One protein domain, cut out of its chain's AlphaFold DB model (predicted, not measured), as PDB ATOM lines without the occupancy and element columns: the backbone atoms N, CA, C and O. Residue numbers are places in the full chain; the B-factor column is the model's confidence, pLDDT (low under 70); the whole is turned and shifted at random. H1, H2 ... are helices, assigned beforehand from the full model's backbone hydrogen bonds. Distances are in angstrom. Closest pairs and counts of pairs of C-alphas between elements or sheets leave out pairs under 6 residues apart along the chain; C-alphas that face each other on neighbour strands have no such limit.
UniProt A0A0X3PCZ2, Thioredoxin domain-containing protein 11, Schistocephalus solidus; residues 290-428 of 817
ATOM      1  N   ARG A 290     156.508 230.730 105.348       82.75
ATOM      2  CA  ARG A 290     157.229 230.105 106.462       82.75
ATOM      3  C   ARG A 290     157.278 228.590 106.308       82.75
ATOM      4  O   ARG A 290     158.320 227.983 106.542       82.75
ATOM      5  N   LEU A 291     156.198 227.983 105.822       85.44
ATOM      6  CA  LEU A 291     156.155 226.545 105.548       85.44
ATOM      7  C   LEU A 291     157.135 226.113 104.448       85.44
ATOM      8  O   LEU A 291     157.675 225.011 104.539       85.44
ATOM      9  N   THR A 292     157.439 226.973 103.468       83.31
ATOM     10  CA  THR A 292     158.448 226.666 102.434       83.31
ATOM     11  C   THR A 292     159.866 226.599 103.005       83.31
ATOM     12  O   THR A 292     160.701 225.899 102.444       83.31
ATOM     13  N   ALA A 293     160.135 227.266 104.134       83.88
ATOM     14  CA  ALA A 293     161.406 227.176 104.855       83.88
ATOM     15  C   ALA A 293     161.421 226.029 105.879       83.88
ATOM     16  O   ALA A 293     162.396 225.285 105.963       83.88
ATOM     17  N   ILE A 294     160.336 225.867 106.640       89.00
ATOM     18  CA  ILE A 294     160.248 224.926 107.767       89.00
ATOM     19  C   ILE A 294     160.117 223.473 107.306       89.00
ATOM     20  O   ILE A 294     160.792 222.586 107.832       89.00
ATOM     21  N   CYS A 295     159.266 223.203 106.318       89.50
ATOM     22  CA  CYS A 295     158.959 221.827 105.942       89.50
ATOM     23  C   CYS A 295     160.114 221.073 105.280       89.50
ATOM     24  O   CYS A 295     160.287 219.899 105.607       89.50
ATOM     25  N   PRO A 296     160.969 221.702 104.453       88.12
ATOM     26  CA  PRO A 296     162.200 221.063 103.992       88.12
ATOM     27  C   PRO A 296     163.136 220.632 105.129       88.12
ATOM     28  O   PRO A 296     163.690 219.539 105.060       88.12
ATOM     29  N   ILE A 297     163.280 221.436 106.194       88.31
ATOM     30  CA  ILE A 297     164.101 221.083 107.371       88.31
ATOM     31  C   ILE A 297     163.529 219.835 108.048       88.31
ATOM     32  O   ILE A 297     164.254 218.879 108.331       88.31
ATOM     33  N   TRP A 298     162.212 219.829 108.264       90.12
ATOM     34  CA  TRP A 298     161.510 218.693 108.850       90.12
ATOM     35  C   TRP A 298     161.671 217.422 108.009       90.12
ATOM     36  O   TRP A 298     162.067 216.381 108.537       90.12
ATOM     37  N   TRP A 299     161.426 217.497 106.697       88.12
ATOM     38  CA  TRP A 299     161.521 216.330 105.822       88.12
ATOM     39  C   TRP A 299     162.935 215.777 105.728       88.12
ATOM     40  O   TRP A 299     163.096 214.560 105.818       88.12
ATOM     41  N   ASN A 300     163.951 216.641 105.664       87.06
ATOM     42  CA  ASN A 300     165.348 216.216 105.682       87.06
ATOM     43  C   ASN A 300     165.665 215.373 106.929       87.06
ATOM     44  O   ASN A 300     166.296 214.325 106.827       87.06
ATOM     45  N   ARG A 301     165.137 215.756 108.103       85.62
ATOM     46  CA  ARG A 301     165.289 214.953 109.327       85.62
ATOM     47  C   ARG A 301     164.525 213.630 109.249       85.62
ATOM     48  O   ARG A 301     165.059 212.602 109.649       85.62
ATOM     49  N   THR A 302     163.300 213.625 108.721       83.62
ATOM     50  CA  THR A 302     162.504 212.386 108.596       83.62
ATOM     51  C   THR A 302     163.084 211.384 107.595       83.62
ATOM     52  O   THR A 302     162.887 210.184 107.765       83.62
ATOM     53  N   LEU A 303     163.823 211.848 106.582       81.06
ATOM     54  CA  LEU A 303     164.483 210.993 105.590       81.06
ATOM     55  C   LEU A 303     165.657 210.189 106.172       81.06
ATOM     56  O   LEU A 303     166.036 209.185 105.578       81.06
ATOM     57  N   LEU A 304     166.185 210.579 107.340       79.69
ATOM     58  CA  LEU A 304     167.211 209.821 108.071       79.69
ATOM     59  C   LEU A 304     166.660 208.558 108.751       79.69
ATOM     60  O   LEU A 304     167.435 207.723 109.212       79.69
ATOM     61  N   LEU A 305     165.334 208.412 108.836       78.56
ATOM     62  CA  LEU A 305     164.702 207.211 109.377       78.56
ATOM     63  C   LEU A 305     164.629 206.096 108.316       78.56
ATOM     64  O   LEU A 305     164.577 206.390 107.116       78.56
ATOM     65  N   PRO A 306     164.578 204.816 108.737       75.50
ATOM     66  CA  PRO A 306     164.555 203.680 107.819       75.50
ATOM     67  C   PRO A 306     163.447 203.776 106.751       75.50
ATOM     68  O   PRO A 306     162.344 204.253 107.043       75.50
ATOM     69  N   PRO A 307     163.702 203.310 105.513       66.25
ATOM     70  CA  PRO A 307     162.672 203.215 104.478       66.25
ATOM     71  C   PRO A 307     161.543 202.243 104.859       66.25
ATOM     72  O   PRO A 307     161.769 201.287 105.594       66.25
ATOM     73  N   GLY A 308     160.327 202.500 104.356       63.28
ATOM     74  CA  GLY A 308     159.125 201.682 104.609       63.28
ATOM     75  C   GLY A 308     158.223 202.162 105.757       63.28
ATOM     76  O   GLY A 308     157.241 201.502 106.097       63.28
ATOM     77  N   LEU A 309     158.535 203.303 106.382       71.50
ATOM     78  CA  LEU A 309     157.645 203.940 107.355       71.50
ATOM     79  C   LEU A 309     156.516 204.698 106.637       71.50
ATOM     80  O   LEU A 309     156.739 205.795 106.130       71.50
ATOM     81  N   VAL A 310     155.291 204.164 106.702       64.06
ATOM     82  CA  VAL A 310     154.064 204.674 106.035       64.06
ATOM     83  C   VAL A 310     153.837 206.185 106.202       64.06
ATOM     84  O   VAL A 310     153.311 206.869 105.320       64.06
ATOM     85  N   TRP A 311     154.214 206.738 107.357       70.69
ATOM     86  CA  TRP A 311     154.024 208.153 107.661       70.69
ATOM     87  C   TRP A 311     155.061 209.064 106.985       70.69
ATOM     88  O   TRP A 311     154.765 210.233 106.769       70.69
ATOM     89  N   ARG A 312     156.241 208.558 106.593       74.44
ATOM     90  CA  ARG A 312     157.301 209.348 105.938       74.44
ATOM     91  C   ARG A 312     156.826 209.949 104.617       74.44
ATOM     92  O   ARG A 312     157.071 211.118 104.343       74.44
ATOM     93  N   ASP A 313     156.047 209.174 103.873       71.50
ATOM     94  CA  ASP A 313     155.473 209.577 102.590       71.50
ATOM     95  C   ASP A 313     154.097 210.246 102.770       71.50
ATOM     96  O   ASP A 313     153.275 210.272 101.853       71.50
ATOM     97  N   CYS A 314     153.801 210.758 103.971       74.00
ATOM     98  CA  CYS A 314     152.524 211.374 104.329       74.00
ATOM     99  C   CYS A 314     151.301 210.462 104.099       74.00
ATOM    100  O   CYS A 314     150.189 210.958 103.899       74.00
ATOM    101  N   GLY A 315     151.491 209.134 104.090       66.94
ATOM    102  CA  GLY A 315     150.452 208.161 103.740       66.94
ATOM    103  C   GLY A 315     149.997 208.228 102.277       66.94
ATOM    104  O   GLY A 315     148.904 207.768 101.956       66.94
ATOM    105  N   LEU A 316     150.795 208.832 101.389       70.25
ATOM    106  CA  LEU A 316     150.484 208.953  99.964       70.25
ATOM    107  C   LEU A 316     150.832 207.679  99.181       70.25
ATOM    108  O   LEU A 316     150.330 207.503  98.072       70.25
ATOM    109  N   ASN A 317     151.665 206.786  99.721       66.38
ATOM    110  CA  ASN A 317     152.053 205.558  99.037       66.38
ATOM    111  C   ASN A 317     151.060 204.409  99.309       66.38
ATOM    112  O   ASN A 317     150.925 203.924 100.429       66.38
ATOM    113  N   ASN A 318     150.357 203.960  98.262       53.91
ATOM    114  CA  ASN A 318     149.299 202.940  98.371       53.91
ATOM    115  C   ASN A 318     149.825 201.544  98.734       53.91
ATOM    116  O   ASN A 318     149.065 200.755  99.280       53.91
ATOM    117  N   SER A 319     151.086 201.225  98.423       47.28
ATOM    118  CA  SER A 319     151.681 199.908  98.700       47.28
ATOM    119  C   SER A 319     152.022 199.685 100.175       47.28
ATOM    120  O   SER A 319     152.321 198.563 100.564       47.28
ATOM    121  N   GLU A 320     151.982 200.743 100.986       47.09
ATOM    122  CA  GLU A 320     152.344 200.715 102.409       47.09
ATOM    123  C   GLU A 320     151.136 200.956 103.330       47.09
ATOM    124  O   GLU A 320     151.249 200.893 104.553       47.09
ATOM    125  N   LEU A 321     149.957 201.218 102.754       43.84
ATOM    126  CA  LEU A 321     148.710 201.282 103.505       43.84
ATOM    127  C   LEU A 321     148.279 199.851 103.867       43.84
ATOM    128  O   LEU A 321     148.178 199.010 102.972       43.84
ATOM    129  N   PRO A 322     148.015 199.548 105.152       40.12
ATOM    130  CA  PRO A 322     147.526 198.232 105.536       40.12
ATOM    131  C   PRO A 322     146.213 197.942 104.799       40.12
ATOM    132  O   PRO A 322     145.371 198.832 104.641       40.12
ATOM    133  N   SER A 323     146.057 196.706 104.318       37.56
ATOM    134  CA  SER A 323     144.853 196.268 103.612       37.56
ATOM    135  C   SER A 323     143.599 196.578 104.439       37.56
ATOM    136  O   SER A 323     143.603 196.528 105.676       37.56
ATOM    137  N   SER A 324     142.511 196.907 103.739       40.53
ATOM    138  CA  SER A 324     141.213 197.308 104.303       40.53
ATOM    139  C   SER A 324     140.562 196.277 105.233       40.53
ATOM    140  O   SER A 324     139.552 196.591 105.856       40.53
ATOM    141  N   ASP A 325     141.132 195.076 105.343       38.62
ATOM    142  CA  ASP A 325     140.687 194.023 106.259       38.62
ATOM    143  C   ASP A 325     141.180 194.228 107.702       38.62
ATOM    144  O   ASP A 325     140.694 193.575 108.625       38.62
ATOM    145  N   SER A 326     142.117 195.153 107.939       39.03
ATOM    146  CA  SER A 326     142.560 195.483 109.296       39.03
ATOM    147  C   SER A 326     141.656 196.549 109.926       39.03
ATOM    148  O   SER A 326     141.629 197.715 109.545       39.03
ATOM    149  N   THR A 327     140.910 196.149 110.951       38.03
ATOM    150  CA  THR A 327     139.913 196.947 111.685       38.03
ATOM    151  C   THR A 327     140.465 198.162 112.455       38.03
ATOM    152  O   THR A 327     139.704 198.837 113.144       38.03
ATOM    153  N   ASN A 328     141.757 198.491 112.332       43.66
ATOM    154  CA  ASN A 328     142.440 199.495 113.152       43.66
ATOM    155  C   ASN A 328     143.286 200.465 112.307       43.66
ATOM    156  O   ASN A 328     144.501 200.313 112.194       43.66
ATOM    157  N   PHE A 329     142.667 201.521 111.771       43.09
ATOM    158  CA  PHE A 329     143.411 202.692 111.293       43.09
ATOM    159  C   PHE A 329     144.151 203.353 112.468       43.09
ATOM    160  O   PHE A 329     143.522 203.817 113.421       43.09
ATOM    161  N   ILE A 330     145.480 203.411 112.397       51.78
ATOM    162  CA  ILE A 330     146.330 204.051 113.408       51.78
ATOM    163  C   ILE A 330     146.556 205.511 112.971       51.78
ATOM    164  O   ILE A 330     147.101 205.731 111.889       51.78
ATOM    165  N   PRO A 331     146.163 206.528 113.761       53.50
ATOM    166  CA  PRO A 331     146.452 207.927 113.454       53.50
ATOM    167  C   PRO A 331     147.944 208.159 113.196       53.50
ATOM    168  O   PRO A 331     148.778 207.567 113.875       53.50
ATOM    169  N   VAL A 332     148.288 209.085 112.296       57.06
ATOM    170  CA  VAL A 332     149.691 209.432 111.990       57.06
ATOM    171  C   VAL A 332     150.476 209.779 113.262       57.06
ATOM    172  O   VAL A 332     151.598 209.327 113.425       57.06
ATOM    173  N   THR A 333     149.862 210.466 114.230       58.19
ATOM    174  CA  THR A 333     150.449 210.705 115.564       58.19
ATOM    175  C   THR A 333     150.834 209.424 116.289       58.19
ATOM    176  O   THR A 333     151.933 209.338 116.818       58.19
ATOM    177  N   GLN A 334     149.960 208.417 116.294       62.94
ATOM    178  CA  GLN A 334     150.225 207.125 116.924       62.94
ATOM    179  C   GLN A 334     151.210 206.273 116.117       62.94
ATOM    180  O   GLN A 334     151.990 205.537 116.713       62.94
ATOM    181  N   MET A 335     151.204 206.371 114.784       65.25
ATOM    182  CA  MET A 335     152.204 205.712 113.941       65.25
ATOM    183  C   MET A 335     153.591 206.274 114.230       65.25
ATOM    184  O   MET A 335     154.500 205.506 114.531       65.25
ATOM    185  N   ILE A 336     153.736 207.602 114.231       70.38
ATOM    186  CA  ILE A 336     155.020 208.225 114.534       70.38
ATOM    187  C   ILE A 336     155.416 207.951 115.994       70.38
ATOM    188  O   ILE A 336     156.570 207.624 116.259       70.38
ATOM    189  N   ALA A 337     154.461 207.988 116.931       68.25
ATOM    190  CA  ALA A 337     154.712 207.646 118.328       68.25
ATOM    191  C   ALA A 337     155.278 206.233 118.494       68.25
ATOM    192  O   ALA A 337     156.245 206.044 119.223       68.25
ATOM    193  N   ARG A 338     154.716 205.248 117.783       72.50
ATOM    194  CA  ARG A 338     155.202 203.859 117.782       72.50
ATOM    195  C   ARG A 338     156.556 203.718 117.093       72.50
ATOM    196  O   ARG A 338     157.391 202.966 117.576       72.50
ATOM    197  N   SER A 339     156.792 204.436 115.994       73.19
ATOM    198  CA  SER A 339     158.085 204.415 115.296       73.19
ATOM    199  C   SER A 339     159.213 205.040 116.118       73.19
ATOM    200  O   SER A 339     160.362 204.630 115.982       73.19
ATOM    201  N   LEU A 340     158.899 206.027 116.959       76.62
ATOM    202  CA  LEU A 340     159.883 206.756 117.754       76.62
ATOM    203  C   LEU A 340     159.940 206.329 119.222       76.62
ATOM    204  O   LEU A 340     160.841 206.785 119.917       76.62
ATOM    205  N   SER A 341     159.034 205.474 119.716       74.12
ATOM    206  CA  SER A 341     158.897 205.196 121.157       74.12
ATOM    207  C   SER A 341     160.209 204.759 121.814       74.12
ATOM    208  O   SER A 341     160.478 205.188 122.935       74.12
ATOM    209  N   ASN A 342     161.030 203.997 121.079       71.44
ATOM    210  CA  ASN A 342     162.322 203.454 121.517       71.44
ATOM    211  C   ASN A 342     163.507 203.922 120.644       71.44
ATOM    212  O   ASN A 342     164.581 203.328 120.695       71.44
ATOM    213  N   HIS A 343     163.322 204.941 119.800       79.69
ATOM    214  CA  HIS A 343     164.376 205.411 118.898       79.69
ATOM    215  C   HIS A 343     165.314 206.386 119.625       79.69
ATOM    216  O   HIS A 343     164.845 207.303 120.298       79.69
ATOM    217  N   SER A 344     166.632 206.245 119.449       79.75
ATOM    218  CA  SER A 344     167.646 207.092 120.109       79.75
ATOM    219  C   SER A 344     167.434 208.592 119.854       79.75
ATOM    220  O   SER A 344     167.513 209.400 120.771       79.75
ATOM    221  N   SER A 345     167.054 208.962 118.630       80.75
ATOM    222  CA  SER A 345     166.744 210.350 118.243       80.75
ATOM    223  C   SER A 345     165.361 210.875 118.662       80.75
ATOM    224  O   SER A 345     164.992 211.973 118.248       80.75
ATOM    225  N   ARG A 346     164.554 210.145 119.452       83.69
ATOM    226  CA  ARG A 346     163.190 210.578 119.835       83.69
ATOM    227  C   ARG A 346     163.167 212.007 120.388       83.69
ATOM    228  O   ARG A 346     162.364 212.820 119.933       83.69
ATOM    229  N   ARG A 347     164.059 212.315 121.335       83.50
ATOM    230  CA  ARG A 347     164.137 213.632 121.987       83.50
ATOM    231  C   ARG A 347     164.501 214.737 120.992       83.50
ATOM    232  O   ARG A 347     163.888 215.797 121.010       83.50
ATOM    233  N   GLU A 348     165.410 214.459 120.063       84.19
ATOM    234  CA  GLU A 348     165.807 215.402 119.009       84.19
ATOM    235  C   GLU A 348     164.644 215.730 118.065       84.19
ATOM    236  O   GLU A 348     164.447 216.888 117.708       84.19
ATOM    237  N   PHE A 349     163.847 214.727 117.682       87.00
ATOM    238  CA  PHE A 349     162.664 214.923 116.840       87.00
ATOM    239  C   PHE A 349     161.596 215.773 117.536       87.00
ATOM    240  O   PHE A 349     160.984 216.629 116.897       87.00
ATOM    241  N   ILE A 350     161.390 215.563 118.837       85.00
ATOM    242  CA  ILE A 350     160.444 216.345 119.642       85.00
ATOM    243  C   ILE A 350     160.926 217.793 119.766       85.00
ATOM    244  O   ILE A 350     160.175 218.706 119.419       85.00
ATOM    245  N   ASN A 351     162.187 218.000 120.155       87.19
ATOM    246  CA  ASN A 351     162.801 219.325 120.269       87.19
ATOM    247  C   ASN A 351     162.741 220.082 118.937       87.19
ATOM    248  O   ASN A 351     162.275 221.220 118.890       87.19
ATOM    249  N   LEU A 352     163.116 219.425 117.833       89.44
ATOM    250  CA  LEU A 352     163.026 219.998 116.490       89.44
ATOM    251  C   LEU A 352     161.582 220.355 116.134       89.44
ATOM    252  O   LEU A 352     161.331 221.426 115.583       89.44
ATOM    253  N   SER A 353     160.626 219.478 116.451       88.06
ATOM    254  CA  SER A 353     159.224 219.725 116.125       88.06
ATOM    255  C   SER A 353     158.663 220.941 116.857       88.06
ATOM    256  O   SER A 353     158.026 221.787 116.230       88.06
ATOM    257  N   SER A 354     158.973 221.080 118.148       85.12
ATOM    258  CA  SER A 354     158.589 222.243 118.943       85.12
ATOM    259  C   SER A 354     159.269 223.514 118.443       85.12
ATOM    260  O   SER A 354     158.603 224.532 118.263       85.12
ATOM    261  N   PHE A 355     160.577 223.455 118.173       87.94
ATOM    262  CA  PHE A 355     161.347 224.585 117.653       87.94
ATOM    263  C   PHE A 355     160.743 225.117 116.350       87.94
ATOM    264  O   PHE A 355     160.463 226.308 116.236       87.94
ATOM    265  N   LEU A 356     160.475 224.232 115.387       88.94
ATOM    266  CA  LEU A 356     159.914 224.616 114.095       88.94
ATOM    267  C   LEU A 356     158.472 225.125 114.208       88.94
ATOM    268  O   LEU A 356     158.129 226.083 113.519       88.94
ATOM    269  N   LEU A 357     157.639 224.533 115.074       83.44
ATOM    270  CA  LEU A 357     156.273 225.014 115.318       83.44
ATOM    271  C   LEU A 357     156.259 226.417 115.930       83.44
ATOM    272  O   LEU A 357     155.527 227.271 115.440       83.44
ATOM    273  N   THR A 358     157.121 226.672 116.919       80.56
ATOM    274  CA  THR A 358     157.262 227.993 117.560       80.56
ATOM    275  C   THR A 358     157.662 229.064 116.541       80.56
ATOM    276  O   THR A 358     157.237 230.209 116.622       80.56
ATOM    277  N   HIS A 359     158.435 228.686 115.517       83.81
ATOM    278  CA  HIS A 359     158.882 229.606 114.471       83.81
ATOM    279  C   HIS A 359     157.974 229.656 113.229       83.81
ATOM    280  O   HIS A 359     158.265 230.378 112.273       83.81
ATOM    281  N   LEU A 360     156.839 228.943 113.218       79.31
ATOM    282  CA  LEU A 360     155.801 229.159 112.199       79.31
ATOM    283  C   LEU A 360     155.143 230.533 112.354       79.31
ATOM    284  O   LEU A 360     154.588 231.078 111.388       79.31
ATOM    285  N   SER A 361     155.148 231.072 113.574       66.56
ATOM    286  CA  SER A 361     154.535 232.351 113.892       66.56
ATOM    287  C   SER A 361     155.478 233.547 113.720       66.56
ATOM    288  O   SER A 361     154.985 234.644 113.454       66.56
ATOM    289  N   THR A 362     156.796 233.327 113.751       69.88
ATOM    290  CA  THR A 362     157.842 234.362 113.791       69.88
ATOM    291  C   THR A 362     158.392 234.755 112.417       69.88
ATOM    292  O   THR A 362     158.281 234.031 111.425       69.88
ATOM    293  N   ASN A 363     159.056 235.917 112.357       68.44
ATOM    294  CA  ASN A 363     159.652 236.443 111.126       68.44
ATOM    295  C   ASN A 363     161.100 235.986 110.838       68.44
ATOM    296  O   ASN A 363     161.796 236.586 110.021       68.44
ATOM    297  N   THR A 364     161.547 234.895 111.454       77.06
ATOM    298  CA  THR A 364     162.935 234.396 111.401       77.06
ATOM    299  C   THR A 364     163.365 233.926 110.011       77.06
ATOM    300  O   THR A 364     162.608 233.246 109.316       77.06
ATOM    301  N   SER A 365     164.584 234.273 109.587       78.06
ATOM    302  CA  SER A 365     165.096 233.906 108.260       78.06
ATOM    303  C   SER A 365     165.271 232.388 108.111       78.06
ATOM    304  O   SER A 365     165.525 231.669 109.077       78.06
ATOM    305  N   ALA A 366     165.135 231.889 106.878       76.31
ATOM    306  CA  ALA A 366     165.292 230.464 106.583       76.31
ATOM    307  C   ALA A 366     166.720 229.954 106.856       76.31
ATOM    308  O   ALA A 366     166.898 228.784 107.178       76.31
ATOM    309  N   GLU A 367     167.724 230.823 106.722       79.31
ATOM    310  CA  GLU A 367     169.125 230.526 107.041       79.31
ATOM    311  C   GLU A 367     169.318 230.340 108.542       79.31
ATOM    312  O   GLU A 367     169.745 229.273 108.968       79.31
ATOM    313  N   TRP A 368     168.855 231.302 109.345       84.69
ATOM    314  CA  TRP A 368     168.934 231.215 110.801       84.69
ATOM    315  C   TRP A 368     168.225 229.967 111.344       84.69
ATOM    316  O   TRP A 368     168.754 229.279 112.217       84.69
ATOM    317  N   LEU A 369     167.052 229.637 110.786       84.94
ATOM    318  CA  LEU A 369     166.311 228.428 111.150       84.94
ATOM    319  C   LEU A 369     167.095 227.150 110.848       84.94
ATOM    320  O   LEU A 369     167.018 226.212 111.634       84.94
ATOM    321  N   ARG A 370     167.835 227.092 109.735       82.31
ATOM    322  CA  ARG A 370     168.665 225.925 109.396       82.31
ATOM    323  C   ARG A 370     169.821 225.756 110.372       82.31
ATOM    324  O   ARG A 370     170.052 224.634 110.816       82.31
ATOM    325  N   ASP A 371     170.483 226.849 110.737       82.19
ATOM    326  CA  ASP A 371     171.631 226.813 111.644       82.19
ATOM    327  C   ASP A 371     171.217 226.322 113.039       82.19
ATOM    328  O   ASP A 371     171.835 225.414 113.595       82.19
ATOM    329  N   HIS A 372     170.102 226.833 113.567       84.00
ATOM    330  CA  HIS A 372     169.622 226.510 114.917       84.00
ATOM    331  C   HIS A 372     168.796 225.214 114.979       84.00
ATOM    332  O   HIS A 372     168.677 224.608 116.042       84.00
ATOM    333  N   ALA A 373     168.271 224.726 113.850       83.81
ATOM    334  CA  ALA A 373     167.616 223.416 113.781       83.81
ATOM    335  C   ALA A 373     168.590 222.237 113.960       83.81
ATOM    336  O   ALA A 373     168.141 221.110 114.175       83.81
ATOM    337  N   SER A 374     169.903 222.473 113.868       79.75
ATOM    338  CA  SER A 374     170.924 221.455 114.136       79.75
ATOM    339  C   SER A 374     171.030 221.089 115.626       79.75
ATOM    340  O   SER A 374     171.363 219.948 115.947       79.75
ATOM    341  N   SER A 375     170.669 222.015 116.522       81.69
ATOM    342  CA  SER A 375     170.687 221.866 117.984       81.69
ATOM    343  C   SER A 375     169.472 222.559 118.636       81.69
ATOM    344  O   SER A 375     169.614 223.560 119.341       81.69
ATOM    345  N   PRO A 376     168.245 222.049 118.409       84.25
ATOM    346  CA  PRO A 376     167.033 222.707 118.880       84.25
ATOM    347  C   PRO A 376     166.945 222.708 120.418       84.25
ATOM    348  O   PRO A 376     167.347 221.724 121.052       84.25
ATOM    349  N   PRO A 377     166.380 223.773 121.023       81.44
ATOM    350  CA  PRO A 377     166.205 223.873 122.468       81.44
ATOM    351  C   PRO A 377     165.350 222.729 123.020       81.44
ATOM    352  O   PRO A 377     164.517 222.151 122.315       81.44
ATOM    353  N   GLU A 378     165.563 222.399 124.294       80.06
ATOM    354  CA  GLU A 378     164.868 221.284 124.925       80.06
ATOM    355  C   GLU A 378     163.370 221.565 125.093       80.06
ATOM    356  O   GLU A 378     162.960 222.609 125.598       80.06
ATOM    357  N   TYR A 379     162.543 220.609 124.671       76.69
ATOM    358  CA  TYR A 379     161.100 220.674 124.837       76.69
ATOM    359  C   TYR A 379     160.688 220.398 126.288       76.69
ATOM    360  O   TYR A 379     160.960 219.325 126.837       76.69
ATOM    361  N   THR A 380     159.963 221.347 126.877       66.75
ATOM    362  CA  THR A 380     159.416 221.276 128.245       66.75
ATOM    363  C   THR A 380     157.886 221.168 128.285       66.75
ATOM    364  O   THR A 380     157.294 221.214 129.360       66.75
ATOM    365  N   GLY A 381     157.230 221.031 127.127       62.34
ATOM    366  CA  GLY A 381     155.769 221.013 127.020       62.34
ATOM    367  C   GLY A 381     155.112 219.660 127.331       62.34
ATOM    368  O   GLY A 381     155.767 218.652 127.593       62.34
ATOM    369  N   VAL A 382     153.775 219.653 127.299       53.53
ATOM    370  CA  VAL A 382     152.945 218.613 127.936       53.53
ATOM    371  C   VAL A 382     152.697 217.372 127.061       53.53
ATOM    372  O   VAL A 382     152.487 216.288 127.602       53.53
ATOM    373  N   ASP A 383     152.730 217.482 125.727       68.44
ATOM    374  CA  ASP A 383     152.456 216.342 124.834       68.44
ATOM    375  C   ASP A 383     153.414 216.295 123.632       68.44
ATOM    376  O   ASP A 383     153.239 216.948 122.594       68.44
ATOM    377  N   GLU A 384     154.444 215.465 123.796       72.31
ATOM    378  CA  GLU A 384     155.490 215.203 122.811       72.31
ATOM    379  C   GLU A 384     154.926 214.677 121.480       72.31
ATOM    380  O   GLU A 384     155.372 215.074 120.401       72.31
ATOM    381  N   PHE A 385     153.919 213.797 121.530       71.38
ATOM    382  CA  PHE A 385     153.391 213.118 120.346       71.38
ATOM    383  C   PHE A 385     152.393 213.981 119.574       71.38
ATOM    384  O   PHE A 385     152.350 213.915 118.341       71.38
ATOM    385  N   LEU A 386     151.617 214.818 120.267       67.94
ATOM    386  CA  LEU A 386     150.778 215.832 119.632       67.94
ATOM    387  C   LEU A 386     151.627 216.878 118.913       67.94
ATOM    388  O   LEU A 386     151.325 217.202 117.766       67.94
ATOM    389  N   THR A 387     152.700 217.355 119.544       73.19
ATOM    390  CA  THR A 387     153.613 218.355 118.965       73.19
ATOM    391  C   THR A 387     154.243 217.833 117.677       73.19
ATOM    392  O   THR A 387     154.086 218.413 116.599       73.19
ATOM    393  N   LEU A 388     154.832 216.645 117.754       79.75
ATOM    394  CA  LEU A 388     155.443 215.973 116.620       79.75
ATOM    395  C   LEU A 388     154.445 215.708 115.477       79.75
ATOM    396  O   LEU A 388     154.707 215.985 114.304       79.75
ATOM    397  N   GLY A 389     153.263 215.197 115.819       75.31
ATOM    398  CA  GLY A 389     152.220 214.913 114.848       75.31
ATOM    399  C   GLY A 389     151.568 216.157 114.247       75.31
ATOM    400  O   GLY A 389     151.027 216.073 113.140       75.31
ATOM    401  N   SER A 390     151.585 217.291 114.950       75.94
ATOM    402  CA  SER A 390     151.090 218.587 114.476       75.94
ATOM    403  C   SER A 390     151.983 219.136 113.370       75.94
ATOM    404  O   SER A 390     151.496 219.404 112.266       75.94
ATOM    405  N   LEU A 391     153.300 219.193 113.605       85.25
ATOM    406  CA  LEU A 391     154.255 219.649 112.594       85.25
ATOM    407  C   LEU A 391     154.232 218.751 111.359       85.25
ATOM    408  O   LEU A 391     154.104 219.238 110.236       85.25
ATOM    409  N   HIS A 392     154.312 217.435 111.570       83.56
ATOM    410  CA  HIS A 392     154.355 216.482 110.470       83.56
ATOM    411  C   HIS A 392     153.115 216.597 109.574       83.56
ATOM    412  O   HIS A 392     153.239 216.693 108.354       83.56
ATOM    413  N   GLN A 393     151.921 216.678 110.170       77.12
ATOM    414  CA  GLN A 393     150.692 216.888 109.407       77.12
ATOM    415  C   GLN A 393     150.700 218.226 108.662       77.12
ATOM    416  O   GLN A 393     150.343 218.255 107.484       77.12
ATOM    417  N   THR A 394     151.120 219.307 109.320       80.94
ATOM    418  CA  THR A 394     151.187 220.646 108.717       80.94
ATOM    419  C   THR A 394     152.070 220.638 107.469       80.94
ATOM    420  O   THR A 394     151.684 221.160 106.423       80.94
ATOM    421  N   CYS A 395     153.224 219.976 107.535       86.50
ATOM    422  CA  CYS A 395     154.111 219.860 106.388       86.50
ATOM    423  C   CYS A 395     153.555 218.953 105.294       86.50
ATOM    424  O   CYS A 395     153.558 219.336 104.125       86.50
ATOM    425  N   CYS A 396     152.973 217.808 105.638       81.00
ATOM    426  CA  CYS A 396     152.290 216.959 104.663       81.00
ATOM    427  C   CYS A 396     151.150 217.684 103.929       81.00
ATOM    428  O   CYS A 396     150.980 217.536 102.719       81.00
ATOM    429  N   GLU A 397     150.372 218.496 104.643       76.94
ATOM    430  CA  GLU A 397     149.337 219.341 104.048       76.94
ATOM    431  C   GLU A 397     149.922 220.382 103.109       76.94
ATOM    432  O   GLU A 397     149.392 220.575 102.015       76.94
ATOM    433  N   PHE A 398     151.031 221.002 103.502       80.94
ATOM    434  CA  PHE A 398     151.766 221.919 102.652       80.94
ATOM    435  C   PHE A 398     152.223 221.237 101.349       80.94
ATOM    436  O   PHE A 398     151.883 221.738 100.279       80.94
ATOM    437  N   ALA A 399     152.853 220.056 101.396       80.12
ATOM    438  CA  ALA A 399     153.266 219.313 100.191       80.12
ATOM    439  C   ALA A 399     152.098 219.006  99.243       80.12
ATOM    440  O   ALA A 399     152.184 219.246  98.038       80.12
ATOM    441  N   VAL A 400     150.984 218.500  99.779       76.75
ATOM    442  CA  VAL A 400     149.791 218.182  98.978       76.75
ATOM    443  C   VAL A 400     149.180 219.455  98.395       76.75
ATOM    444  O   VAL A 400     148.779 219.480  97.231       76.75
ATOM    445  N   ALA A 401     149.142 220.540  99.166       74.88
ATOM    446  CA  ALA A 401     148.629 221.815  98.694       74.88
ATOM    447  C   ALA A 401     149.527 222.453  97.623       74.88
ATOM    448  O   ALA A 401     149.006 223.085  96.705       74.88
ATOM    449  N   GLU A 402     150.847 222.295  97.704       77.44
ATOM    450  CA  GLU A 402     151.773 222.710  96.646       77.44
ATOM    451  C   GLU A 402     151.622 221.829  95.403       77.44
ATOM    452  O   GLU A 402     151.555 222.350  94.292       77.44
ATOM    453  N   ALA A 403     151.446 220.514  95.552       74.38
ATOM    454  CA  ALA A 403     151.187 219.615  94.427       74.38
ATOM    455  C   ALA A 403     149.900 219.975  93.667       74.38
ATOM    456  O   ALA A 403     149.883 219.954  92.437       74.38
ATOM    457  N   MET A 404     148.847 220.373  94.386       69.12
ATOM    458  CA  MET A 404     147.586 220.847  93.800       69.12
ATOM    459  C   MET A 404     147.706 222.201  93.085       69.12
ATOM    460  O   MET A 404     146.818 222.550  92.309       69.12
ATOM    461  N   SER A 405     148.777 222.964  93.325       63.81
ATOM    462  CA  SER A 405     149.023 224.233  92.626       63.81
ATOM    463  C   SER A 405     149.571 224.043  91.206       63.81
ATOM    464  O   SER A 405     149.448 224.939  90.374       63.81
ATOM    465  N   PHE A 406     150.129 222.868  90.901       61.03
ATOM    466  CA  PHE A 406     150.581 222.525  89.555       61.03
ATOM    467  C   PHE A 406     149.405 222.069  88.672       61.03
ATOM    468  O   PHE A 406     148.394 221.574  89.175       61.03
ATOM    469  N   PRO A 407     149.512 222.195  87.336       56.50
ATOM    470  CA  PRO A 407     148.487 221.728  86.409       56.50
ATOM    471  C   PRO A 407     148.453 220.193  86.371       56.50
ATOM    472  O   PRO A 407     149.044 219.565  85.497       56.50
ATOM    473  N   VAL A 408     147.750 219.581  87.323       54.84
ATOM    474  CA  VAL A 408     147.536 218.129  87.385       54.84
ATOM    475  C   VAL A 408     146.073 217.765  87.132       54.84
ATOM    476  O   VAL A 408     145.141 218.467  87.529       54.84
ATOM    477  N   SER A 409     145.868 216.693  86.363       49.78
ATOM    478  CA  SER A 409     144.570 216.300  85.799       49.78
ATOM    479  C   SER A 409     143.776 215.326  86.669       49.78
ATOM    480  O   SER A 409     142.551 215.305  86.568       49.78
ATOM    481  N   ASN A 410     144.452 214.555  87.525       59.25
ATOM    482  CA  ASN A 410     143.888 213.492  88.362       59.25
ATOM    483  C   ASN A 410     144.599 213.460  89.733       59.25
ATOM    484  O   ASN A 410     145.758 213.857  89.852       59.25
ATOM    485  N   VAL A 411     143.904 212.950  90.751       59.69
ATOM    486  CA  VAL A 411     144.392 212.640  92.102       59.69
ATOM    487  C   VAL A 411     145.683 211.819  92.084       59.69
ATOM    488  O   VAL A 411     146.581 212.131  92.858       59.69
ATOM    489  N   SER A 412     145.827 210.830  91.191       65.75
ATOM    490  CA  SER A 412     147.077 210.054  91.079       65.75
ATOM    491  C   SER A 412     148.273 210.940  90.735       65.75
ATOM    492  O   SER A 412     149.302 210.870  91.393       65.75
ATOM    493  N   HIS A 413     148.110 211.877  89.802       67.75
ATOM    494  CA  HIS A 413     149.188 212.798  89.455       67.75
ATOM    495  C   HIS A 413     149.462 213.822  90.567       67.75
ATOM    496  O   HIS A 413     150.610 214.215  90.762       67.75
ATOM    497  N   VAL A 414     148.433 214.268  91.304       67.31
ATOM    498  CA  VAL A 414     148.619 215.118  92.498       67.31
ATOM    499  C   VAL A 414     149.441 214.371  93.547       67.31
ATOM    500  O   VAL A 414     150.357 214.945  94.129       67.31
ATOM    501  N   ARG A 415     149.143 213.086  93.759       73.75
ATOM    502  CA  ARG A 415     149.855 212.202  94.682       73.75
ATOM    503  C   ARG A 415     151.314 212.031  94.276       73.75
ATOM    504  O   ARG A 415     152.191 212.301  95.085       73.75
ATOM    505  N   ASP A 416     151.574 211.660  93.025       79.88
ATOM    506  CA  ASP A 416     152.934 211.457  92.516       79.88
ATOM    507  C   ASP A 416     153.739 212.757  92.560       79.88
ATOM    508  O   ASP A 416     154.917 212.768  92.918       79.88
ATOM    509  N   LYS A 417     153.082 213.893  92.286       78.88
ATOM    510  CA  LYS A 417     153.713 215.200  92.430       78.88
ATOM    511  C   LYS A 417     154.027 215.513  93.889       78.88
ATOM    512  O   LYS A 417     155.143 215.938  94.162       78.88
ATOM    513  N   ALA A 418     153.103 215.285  94.820       80.88
ATOM    514  CA  ALA A 418     153.347 215.475  96.249       80.88
ATOM    515  C   ALA A 418     154.490 214.579  96.752       80.88
ATOM    516  O   ALA A 418     155.382 215.072  97.430       80.88
ATOM    517  N   LEU A 419     154.541 213.311  96.338       82.62
ATOM    518  CA  LEU A 419     155.652 212.401  96.636       82.62
ATOM    519  C   LEU A 419     156.984 212.920  96.074       82.62
ATOM    520  O   LEU A 419     157.980 212.952  96.790       82.62
ATOM    521  N   SER A 420     156.997 213.419  94.830       83.06
ATOM    522  CA  SER A 420     158.201 214.033  94.245       83.06
ATOM    523  C   SER A 420     158.674 215.262  95.025       83.06
ATOM    524  O   SER A 420     159.869 215.493  95.146       83.06
ATOM    525  N   LEU A 421     157.733 216.037  95.568       80.00
ATOM    526  CA  LEU A 421     157.990 217.237  96.359       80.00
ATOM    527  C   LEU A 421     158.561 216.899  97.749       80.00
ATOM    528  O   LEU A 421     159.409 217.631  98.249       80.00
ATOM    529  N   LEU A 422     158.127 215.787  98.350       82.69
ATOM    530  CA  LEU A 422     158.691 215.264  99.598       82.69
ATOM    531  C   LEU A 422     160.124 214.744  99.395       82.69
ATOM    532  O   LEU A 422     161.005 215.020 100.210       82.69
ATOM    533  N   ALA A 423     160.359 214.021  98.296       80.12
ATOM    534  CA  ALA A 423     161.663 213.446  97.973       80.12
ATOM    535  C   ALA A 423     162.696 214.518  97.576       80.12
ATOM    536  O   ALA A 423     163.794 214.548  98.124       80.12
ATOM    537  N   ASP A 424     162.331 215.434  96.676       77.06
ATOM    538  CA  ASP A 424     163.173 216.533  96.189       77.06
ATOM    539  C   ASP A 424     162.750 217.873  96.822       77.06
ATOM    540  O   ASP A 424     162.311 218.829  96.172       77.06
ATOM    541  N   HIS A 425     162.841 217.933  98.150       70.31
ATOM    542  CA  HIS A 425     162.427 219.091  98.949       70.31
ATOM    543  C   HIS A 425     163.327 220.329  98.740       70.31
ATOM    544  O   HIS A 425     162.920 221.450  99.056       70.31
ATOM    545  N   GLN A 426     164.518 220.163  98.149       66.25
ATOM    546  CA  GLN A 426     165.409 221.264  97.752       66.25
ATOM    547  C   GLN A 426     164.887 222.008  96.508       66.25
ATOM    548  O   GLN A 426     164.954 223.241  96.433       66.25
ATOM    549  N   LEU A 427     164.265 221.297  95.561       62.50
ATOM    550  CA  LEU A 427     163.529 221.901  94.446       62.50
ATOM    551  C   LEU A 427     162.314 222.709  94.931       62.50
ATOM    552  O   LEU A 427     161.923 223.697  94.311       62.50
ATOM    553  N   LEU A 428     161.719 222.304  96.052       61.72
ATOM    554  CA  LEU A 428     160.592 222.978  96.695       61.72
ATOM    555  C   LEU A 428     161.029 224.288  97.357       61.72
ATOM    556  O   LEU A 428     160.395 225.313  97.138       61.72
TER     557      LEU A 428
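Overview. This is residues 290 to 428 of the 817 residues of the protein "Thioredoxin domain-containing protein 11" of Schistocephalus solidus (UniProt A0A0X3PCZ2). One long helix, H5, runs through the domain as a spine, and other helices cross it along its length: H2 and H3 at its first part, H1 further along, H6 at its last part. H1 and H3 lie side by side and antiparallel over one side of H5, short H4 and H7 pack on H1, and the long stretch 303 to 331 makes a wide loop whose residues 323 to 328 stick out. The printed part has 139 residues with seven named helices, H1 to H7 in that order, and no named strand; the class is all helix, with 79 residues in the helices. The whole is compact, with a radius of gyration of the C-alphas of 15.3 A and spans of 40 by 36 by 23 A.

Arrangement. H5, residues 384 to 403, and H1, residues 290 to 302, are both hubs, touching four other helices each. H5 touches H1 with residues 392 to 398 alone, at a steep tilt of 65 degrees, opposite ways; the closest C-alphas, of Cys 295 and Cys 395, are 5.3 A apart. Residues 384 to 391 of H5 touch H3, residues 346 to 358, at a steep tilt of 61 degrees, closest at C-alphas Ser 353 and Leu 388, 5.3 A. Residues 385 to 393 of H5 touch H2, residues 332 to 340, at 60 degrees, also steep, closest at C-alphas Thr 333 and Gly 389, 4.6 A. Residues 399 to 403 of H5 touch H6, residues 411 to 423, at a steep tilt of 61 degrees, closest at C-alphas Ala 403 and Ala 418, 5.0 A. H1 and H3 touch at a shallow tilt of 4 degrees, opposite ways, with C-alphas Ile 294 and Leu 356 closest at 6.3 A. H1 touches H4, residues 366 to 372, by C-alphas Ala 293 and Ala 366, 5.4 A, and H7, residues 425 to 428, by Pro 296 and His 425, 5.4 A between C-alphas. H3 and H4 are near each other, while H2 and H6 are apart. Every O i to N i+4 pair is within hydrogen-bond range in H2, H3, H4, H5 and H6; in H1 it is 7 of 9, and H7 is too short for such a pair.

Along the chain. H5 is 29.0 A long, from C-alpha 384 at (155.490, 215.203, 122.811) to C-alpha 403 at (151.187, 219.615, 94.427). H1 is 18.6 A long and begins at (157.229, 230.105, 106.462); H3 is 18.5 A and H6 18.3 A. H7 ends at C-alpha 428, (160.592, 222.978, 96.695).

Size, cuts and confidence. The farthest C-alphas, of Asp 325 and Trp 368, are 46.9 A apart, and the printed part has no cut. The links H1 to H2 and H4 to H5 are long. The mean pLDDT of the printed part is 72.8; 46 residues are under 70, among them 317 to 335 and 404 to 414.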